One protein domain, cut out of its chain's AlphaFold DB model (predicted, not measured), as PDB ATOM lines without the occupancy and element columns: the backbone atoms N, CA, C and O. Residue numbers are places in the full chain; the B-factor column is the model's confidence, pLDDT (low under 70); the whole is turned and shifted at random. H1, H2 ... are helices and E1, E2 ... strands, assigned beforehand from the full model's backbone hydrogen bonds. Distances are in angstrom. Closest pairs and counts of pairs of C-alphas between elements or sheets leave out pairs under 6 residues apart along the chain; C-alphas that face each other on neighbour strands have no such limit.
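What this domain is: This is residues 25 to 81 of the 93 residues of an uncharacterized protein of Candidatus Uhrbacteria bacterium (UniProt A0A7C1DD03). The model is an open, loose frame shaped roughly like a U: the long helix H2 makes its base, the shorter helix H1 turns off near one end of H2, and the strand hairpin E1 and E2 follows the other end. The middle between H1 and the hairpin is empty, and residues 46 to 51 of H2 stand free. The printed part has 57 residues with two named helices and two named strands, in the order H1, H2, E1, E2, and its class is mixed, helices and strands. The one sheet has the order E1 - E2 and is antiparallel. The whole is loose, with a radius of gyration of the C-alphas of 13.9 A and spans of 32 by 27 by 20 A.

Where its parts are: H1 is residues 25 to 36, 17.2 A from first to last C-alpha, and C-alpha 25 is at (64.442, 12.133, -25.247). H2, the longest helix, is residues 41 to 58 and measures 25.8 A, from C-alpha 41 at (55.359, 19.857, -32.968) to C-alpha 58 at (39.794, 27.441, -13.884). E1 is residues 63 to 68, 15.5 A long. E2 is residues 74 to 80, 17.1 A long, and C-alpha 80 is at (47.679, 19.856, -11.277).

How they stand to each other: H1 and H2 touch, with 4 pairs of C-alphas within 8 A, and the closest C-alphas are those of Thr 34 and Leu 41, 5.9 A apart. H1 touches H2 with residues 30 to 34 alone, and H2 touches H1 with residues 41 to 44 alone. Their lines are about perpendicular, at 76 degrees. In both H1 and H2 every pair of O i and N i+4 is within hydrogen-bond range. E1 and E2 form a hairpin of antiparallel strands, with 162 degrees between their N-to-C directions. The C-alphas of residues 64 and 79 face each other at 4.7 A. N 65 and O 78 are within hydrogen-bond range at 2.8 A, and N 80 and O 63 at 2.9 A. H1 is apart from E1 and from E2, and H2 is apart from E2.

The domain as a whole: The two C-alphas farthest apart are those of Glu 36 and Lys 61, 35.5 A. The first and last printed C-alphas, of Gly 25 and Glu 81, are 23.4 A apart. The printed part has no cut, and the links H1 to H2, H2 to E1 and E1 to E2 are tight. The mean pLDDT of the printed part is 70.1, and 26 residues are under 70: residue 53, residues 55 to 70 and residues 73 to 81. The mean is 84 in H1, 74 in H2, 57 in E1 and 52 in E2.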
ATOM      1  N   GLY A  25      65.283  13.311 -24.980       74.94
ATOM      2  CA  GLY A  25      64.442  12.133 -25.247       74.94
ATOM      3  C   GLY A  25      62.940  12.432 -25.338       74.94
ATOM      4  O   GLY A  25      62.201  11.658 -25.933       74.94
ATOM      5  N   GLU A  26      62.483  13.556 -24.786       73.50
ATOM      6  CA  GLU A  26      61.087  13.987 -24.909       73.50
ATOM      7  C   GLU A  26      60.833  14.618 -26.283       73.50
ATOM      8  O   GLU A  26      59.760  14.435 -26.847       73.50
ATOM      9  N   ILE A  27      61.820  15.333 -26.838       76.44
ATOM     10  CA  ILE A  27      61.726  15.913 -28.187       76.44
ATOM     11  C   ILE A  27      61.522  14.804 -29.218       76.44
ATOM     12  O   ILE A  27      60.546  14.868 -29.958       76.44
ATOM     13  N   ASP A  28      62.380  13.779 -29.204       79.12
ATOM     14  CA  ASP A  28      62.316  12.667 -30.161       79.12
ATOM     15  C   ASP A  28      60.945  11.964 -30.102       79.12
ATOM     16  O   ASP A  28      60.304  11.743 -31.130       79.12
ATOM     17  N   PHE A  29      60.437  11.713 -28.890       85.12
ATOM     18  CA  PHE A  29      59.109  11.132 -28.675       85.12
ATOM     19  C   PHE A  29      57.979  11.991 -29.267       85.12
ATOM     20  O   PHE A  29      57.088  11.483 -29.950       85.12
ATOM     21  N   TYR A  30      57.984  13.304 -29.012       83.12
ATOM     22  CA  TYR A  30      56.929  14.179 -29.526       83.12
ATOM     23  C   TYR A  30      57.039  14.415 -31.035       83.12
ATOM     24  O   TYR A  30      56.013  14.625 -31.688       83.12
ATOM     25  N   GLU A  31      58.240  14.388 -31.609       85.06
ATOM     26  CA  GLU A  31      58.429  14.434 -33.061       85.06
ATOM     27  C   GLU A  31      57.835  13.193 -33.736       85.06
ATOM     28  O   GLU A  31      57.072  13.343 -34.691       85.06
ATOM     29  N   GLU A  32      58.074  11.997 -33.190       89.25
ATOM     30  CA  GLU A  32      57.484  10.745 -33.682       89.25
ATOM     31  C   GLU A  32      55.948  10.765 -33.582       89.25
ATOM     32  O   GLU A  32      55.254  10.619 -34.590       89.25
ATOM     33  N   MET A  33      55.405  11.087 -32.402       86.69
ATOM     34  CA  MET A  33      53.953  11.196 -32.197       86.69
ATOM     35  C   MET A  33      53.288  12.215 -33.130       86.69
ATOM     36  O   MET A  33      52.175  12.008 -33.615       86.69
ATOM     37  N   THR A  34      53.929  13.363 -33.364       89.69
ATOM     38  CA  THR A  34      53.344  14.406 -34.219       89.69
ATOM     39  C   THR A  34      53.417  14.042 -35.697       89.69
ATOM     40  O   THR A  34      52.478  14.364 -36.430       89.69
ATOM     41  N   ALA A  35      54.449  13.300 -36.111       90.06
ATOM     42  CA  ALA A  35      54.538  12.721 -37.446       90.06
ATOM     43  C   ALA A  35      53.409  11.711 -37.708       90.06
ATOM     44  O   ALA A  35      52.749  11.812 -38.744       90.06
ATOM     45  N   GLU A  36      53.120  10.809 -36.762       92.62
ATOM     46  CA  GLU A  36      52.007   9.847 -36.870       92.62
ATOM     47  C   GLU A  36      50.646  10.538 -37.019       92.62
ATOM     48  O   GLU A  36      49.796  10.123 -37.806       92.62
ATOM     49  N   LEU A  37      50.450  11.632 -36.282       88.44
ATOM     50  CA  LEU A  37      49.217  12.417 -36.296       88.44
ATOM     51  C   LEU A  37      49.139  13.412 -37.468       88.44
ATOM     52  O   LEU A  37      48.128  14.104 -37.613       88.44
ATOM     53  N   GLY A  38      50.191  13.529 -38.285       91.94
ATOM     54  CA  GLY A  38      50.254  14.478 -39.400       91.94
ATOM     55  C   GLY A  38      50.199  15.949 -38.968       91.94
ATOM     56  O   GLY A  38      49.741  16.806 -39.726       91.94
ATOM     57  N   ILE A  39      50.637  16.261 -37.746       91.19
ATOM     58  CA  ILE A  39      50.672  17.623 -37.200       91.19
ATOM     59  C   ILE A  39      52.113  18.062 -36.948       91.19
ATOM     60  O   ILE A  39      53.026  17.258 -36.842       91.19
ATOM     61  N   SER A  40      52.340  19.370 -36.824       87.75
ATOM     62  CA  SER A  40      53.661  19.860 -36.406       87.75
ATOM     63  C   SER A  40      53.803  19.855 -34.884       87.75
ATOM     64  O   SER A  40      52.848  20.171 -34.167       87.75
ATOM     65  N   LEU A  41      55.025  19.657 -34.384       80.88
ATOM     66  CA  LEU A  41      55.359  19.857 -32.968       80.88
ATOM     67  C   LEU A  41      54.944  21.251 -32.463       80.88
ATOM     68  O   LEU A  41      54.413  21.407 -31.364       80.88
ATOM     69  N   SER A  42      55.073  22.274 -33.317       78.31
ATOM     70  CA  SER A  42      54.611  23.638 -33.021       78.31
ATOM     71  C   SER A  42      53.096  23.732 -32.788       78.31
ATOM     72  O   SER A  42      52.623  24.611 -32.062       78.31
ATOM     73  N   PHE A  43      52.313  22.877 -33.450       82.56
ATOM     74  CA  PHE A  43      50.867  22.813 -33.285       82.56
ATOM     75  C   PHE A  43      50.517  22.115 -31.972       82.56
ATOM     76  O   PHE A  43      49.729  22.664 -31.203       82.56
ATOM     77  N   LEU A  44      51.168  20.985 -31.671       82.75
ATOM     78  CA  LEU A  44      51.015  20.288 -30.393       82.75
ATOM     79  C   LEU A  44      51.335  21.217 -29.212       82.75
ATOM     80  O   LEU A  44      50.502  21.388 -28.322       82.75
ATOM     81  N   ALA A  45      52.477  21.912 -29.257       75.25
ATOM     82  CA  ALA A  45      52.882  22.860 -28.219       75.25
ATOM     83  C   ALA A  45      51.864  24.002 -28.035       75.25
ATOM     84  O   ALA A  45      51.494  24.341 -26.911       75.25
ATOM     85  N   ARG A  46      51.347  24.580 -29.130       75.38
ATOM     86  CA  ARG A  46      50.307  25.626 -29.064       75.38
ATOM     87  C   ARG A  46      49.007  25.111 -28.451       75.38
ATOM     88  O   ARG A  46      48.373  25.839 -27.684       75.38
ATOM     89  N   THR A  47      48.603  23.894 -28.790       80.69
ATOM     90  CA  THR A  47      47.395  23.260 -28.249       80.69
ATOM     91  C   THR A  47      47.557  22.959 -26.761       80.69
ATOM     92  O   THR A  47      46.683  23.330 -25.977       80.69
ATOM     93  N   ALA A  48      48.708  22.420 -26.352       76.44
ATOM     94  CA  ALA A  48      49.044  22.183 -24.951       76.44
ATOM     95  C   ALA A  48      49.041  23.485 -24.130       76.44
ATOM     96  O   ALA A  48      48.416  23.538 -23.074       76.44
ATOM     97  N   ILE A  49      49.636  24.573 -24.642       70.12
ATOM     98  CA  ILE A  49      49.622  25.890 -23.972       70.12
ATOM     99  C   ILE A  49      48.194  26.428 -23.831       70.12
ATOM    100  O   ILE A  49      47.833  26.946 -22.776       70.12
ATOM    101  N   LYS A  50      47.359  26.320 -24.874       73.00
ATOM    102  CA  LYS A  50      45.955  26.757 -24.798       73.00
ATOM    103  C   LYS A  50      45.193  25.981 -23.731       73.00
ATOM    104  O   LYS A  50      44.504  26.606 -22.924       73.00
ATOM    105  N   LEU A  51      45.345  24.658 -23.715       74.38
ATOM    106  CA  LEU A  51      44.748  23.798 -22.700       74.38
ATOM    107  C   LEU A  51      45.232  24.215 -21.309       74.38
ATOM    108  O   LEU A  51      44.415  24.510 -20.444       74.38
ATOM    109  N   PHE A  52      46.541  24.378 -21.125       72.25
ATOM    110  CA  PHE A  52      47.131  24.822 -19.866       72.25
ATOM    111  C   PHE A  52      46.602  26.186 -19.404       72.25
ATOM    112  O   PHE A  52      46.267  26.340 -18.237       72.25
ATOM    113  N   ILE A  53      46.444  27.171 -20.296       69.62
ATOM    114  CA  ILE A  53      45.862  28.483 -19.956       69.62
ATOM    115  C   ILE A  53      44.400  28.346 -19.515       69.62
ATOM    116  O   ILE A  53      43.983  29.020 -18.570       69.62
ATOM    117  N   VAL A  54      43.607  27.514 -20.198       70.44
ATOM    118  CA  VAL A  54      42.208  27.250 -19.819       70.44
ATOM    119  C   VAL A  54      42.155  26.611 -18.435       70.44
ATOM    120  O   VAL A  54      41.436  27.103 -17.563       70.44
ATOM    121  N   LEU A  55      42.981  25.589 -18.209       69.31
ATOM    122  CA  LEU A  55      43.099  24.911 -16.924       69.31
ATOM    123  C   LEU A  55      43.566  25.875 -15.829       69.31
ATOM    124  O   LEU A  55      42.908  25.985 -14.805       69.31
ATOM    125  N   PHE A  56      44.609  26.671 -16.056       67.44
ATOM    126  CA  PHE A  56      45.104  27.666 -15.100       67.44
ATOM    127  C   PHE A  56      44.039  28.710 -14.729       67.44
ATOM    128  O   PHE A  56      43.914  29.102 -13.568       67.44
ATOM    129  N   LYS A  57      43.232  29.160 -15.701       65.81
ATOM    130  CA  LYS A  57      42.115  30.082 -15.436       65.81
ATOM    131  C   LYS A  57      41.052  29.459 -14.533       65.81
ATOM    132  O   LYS A  57      40.463  30.185 -13.737       65.81
ATOM    133  N   HIS A  58      40.785  28.163 -14.687       63.66
ATOM    134  CA  HIS A  58      39.794  27.441 -13.884       63.66
ATOM    135  C   HIS A  58      40.345  27.029 -12.513       63.66
ATOM    136  O   HIS A  58      39.635  27.105 -11.514       63.66
ATOM    137  N   TYR A  59      41.628  26.683 -12.438       61.00
ATOM    138  CA  TYR A  59      42.279  26.121 -11.260       61.00
ATOM    139  C   TYR A  59      43.357  27.081 -10.730       61.00
ATOM    140  O   TYR A  59      44.547  26.788 -10.745       61.00
ATOM    141  N   LYS A  60      42.936  28.257 -10.237       54.72
ATOM    142  CA  LYS A  60      43.828  29.307  -9.689       54.72
ATOM    143  C   LYS A  60      44.687  28.877  -8.480       54.72
ATOM    144  O   LYS A  60      45.584  29.622  -8.098       54.72
ATOM    145  N   LYS A  61      44.393  27.735  -7.849       52.66
ATOM    146  CA  LYS A  61      45.099  27.169  -6.688       52.66
ATOM    147  C   LYS A  61      44.900  25.651  -6.671       52.66
ATOM    148  O   LYS A  61      43.929  25.211  -6.072       52.66
ATOM    149  N   GLY A  62      45.757  24.880  -7.340       52.41
ATOM    150  CA  GLY A  62      45.770  23.411  -7.244       52.41
ATOM    151  C   GLY A  62      44.444  22.744  -7.629       52.41
ATOM    152  O   GLY A  62      43.533  22.598  -6.817       52.41
ATOM    153  N   GLY A  63      44.324  22.340  -8.890       51.62
ATOM    154  CA  GLY A  63      43.125  21.690  -9.416       51.62
ATOM    155  C   GLY A  63      43.276  20.180  -9.501       51.62
ATOM    156  O   GLY A  63      44.355  19.677  -9.799       51.62
ATOM    157  N   ARG A  64      42.180  19.451  -9.302       54.06
ATOM    158  CA  ARG A  64      42.094  18.039  -9.689       54.06
ATOM    159  C   ARG A  64      41.535  17.982 -11.103       54.06
ATOM    160  O   ARG A  64      40.438  18.485 -11.343       54.06
ATOM    161  N   LEU A  65      42.294  17.410 -12.028       57.53
ATOM    162  CA  LEU A  65      41.854  17.143 -13.386       57.53
ATOM    163  C   LEU A  65      41.383  15.699 -13.479       57.53
ATOM    164  O   LEU A  65      42.061  14.779 -13.028       57.53
ATOM    165  N   LYS A  66      40.226  15.517 -14.098       59.47
ATOM    166  CA  LYS A  66      39.656  14.211 -14.373       59.47
ATOM    167  C   LYS A  66      39.398  14.114 -15.866       59.47
ATOM    168  O   LYS A  66      38.684  14.957 -16.410       59.47
ATOM    169  N   LEU A  67      40.006  13.128 -16.511       58.09
ATOM    170  CA  LEU A  67      39.713  12.804 -17.900       58.09
ATOM    171  C   LEU A  67      38.570  11.794 -17.912       58.09
ATOM    172  O   LEU A  67      38.673  10.711 -17.335       58.09
ATOM    173  N   VAL A  68      37.466  12.211 -18.523       59.91
ATOM    174  CA  VAL A  68      36.262  11.402 -18.697       59.91
ATOM    175  C   VAL A  68      36.018  11.290 -20.193       59.91
ATOM    176  O   VAL A  68      35.964  12.307 -20.891       59.91
ATOM    177  N   HIS A  69      35.898  10.061 -20.679       54.78
ATOM    178  CA  HIS A  69      35.558   9.767 -22.064       54.78
ATOM    179  C   HIS A  69      34.154  10.259 -22.407       54.78
ATOM    180  O   HIS A  69      33.304  10.469 -21.541       54.78
ATOM    181  N   ALA A  70      33.867  10.398 -23.702       59.53
ATOM    182  CA  ALA A  70      32.536  10.794 -24.169       59.53
ATOM    183  C   ALA A  70      31.429   9.795 -23.767       59.53
ATOM    184  O   ALA A  70      30.261  10.172 -23.698       59.53
ATOM    185  N   ASN A  71      31.792   8.539 -23.482       75.31
ATOM    186  CA  ASN A  71      30.896   7.499 -22.968       75.31
ATOM    187  C   ASN A  71      30.706   7.553 -21.433       75.31
ATOM    188  O   ASN A  71      29.954   6.748 -20.891       75.31
ATOM    189  N   GLY A  72      31.361   8.491 -20.738       73.12
ATOM    190  CA  GLY A  72      31.294   8.648 -19.285       73.12
ATOM    191  C   GLY A  72      32.317   7.824 -18.500       73.12
ATOM    192  O   GLY A  72      32.358   7.948 -17.276       73.12
ATOM    193  N   GLU A  73      33.148   7.016 -19.163       67.25
ATOM    194  CA  GLU A  73      34.182   6.225 -18.495       67.25
ATOM    195  C   GLU A  73      35.341   7.107 -18.025       67.25
ATOM    196  O   GLU A  73      35.814   8.005 -18.726       67.25
ATOM    197  N   GLU A  74      35.794   6.856 -16.801       64.50
ATOM    198  CA  GLU A  74      36.886   7.593 -16.178       64.50
ATOM    199  C   GLU A  74      38.202   6.899 -16.492       64.50
ATOM    200  O   GLU A  74      38.393   5.739 -16.135       64.50
ATOM    201  N   GLU A  75      39.115   7.614 -17.139       48.69
ATOM    202  CA  GLU A  75      40.383   7.021 -17.566       48.69
ATOM    203  C   GLU A  75      41.539   7.434 -16.655       48.69
ATOM    204  O   GLU A  75      42.438   6.640 -16.379       48.69
ATOM    205  N   PHE A  76      41.523   8.673 -16.149       51.66
ATOM    206  CA  PHE A  76      42.640   9.173 -15.360       51.66
ATOM    207  C   PHE A  76      42.286  10.341 -14.441       51.66
ATOM    208  O   PHE A  76      41.491  11.228 -14.776       51.66
ATOM    209  N   PHE A  77      42.957  10.372 -13.291       47.69
ATOM    210  CA  PHE A  77      42.909  11.456 -12.323       47.69
ATOM    211  C   PHE A  77      44.310  12.047 -12.148       47.69
ATOM    212  O   PHE A  77      45.234  11.348 -11.736       47.69
ATOM    213  N   ALA A  78      44.462  13.339 -12.432       49.81
ATOM    214  CA  ALA A  78      45.714  14.069 -12.266       49.81
ATOM    215  C   ALA A  78      45.531  15.206 -11.258       49.81
ATOM    216  O   ALA A  78      44.539  15.937 -11.300       49.81
ATOM    217  N   ILE A  79      46.507  15.405 -10.375       48.47
ATOM    218  CA  ILE A  79      46.583  16.623  -9.568       48.47
ATOM    219  C   ILE A  79      47.480  17.601 -10.324       48.47
ATOM    220  O   ILE A  79      48.643  17.314 -10.591       48.47
ATOM    221  N   LEU A  80      46.922  18.750 -10.703       52.25
ATOM    222  CA  LEU A  80      47.679  19.856 -11.277       52.25
ATOM    223  C   LEU A  80      48.290  20.661 -10.132       52.25
ATOM    224  O   LEU A  80      47.690  21.611  -9.622       52.25
ATOM    225  N   GLU A  81      49.489  20.252  -9.729       45.91
ATOM    226  CA  GLU A  81      50.349  21.024  -8.840       45.91
ATOM    227  C   GLU A  81      51.217  21.945  -9.694       45.91
ATOM    228  O   GLU A  81      52.059  21.513 -10.478       45.91
TER     229      GLU A  81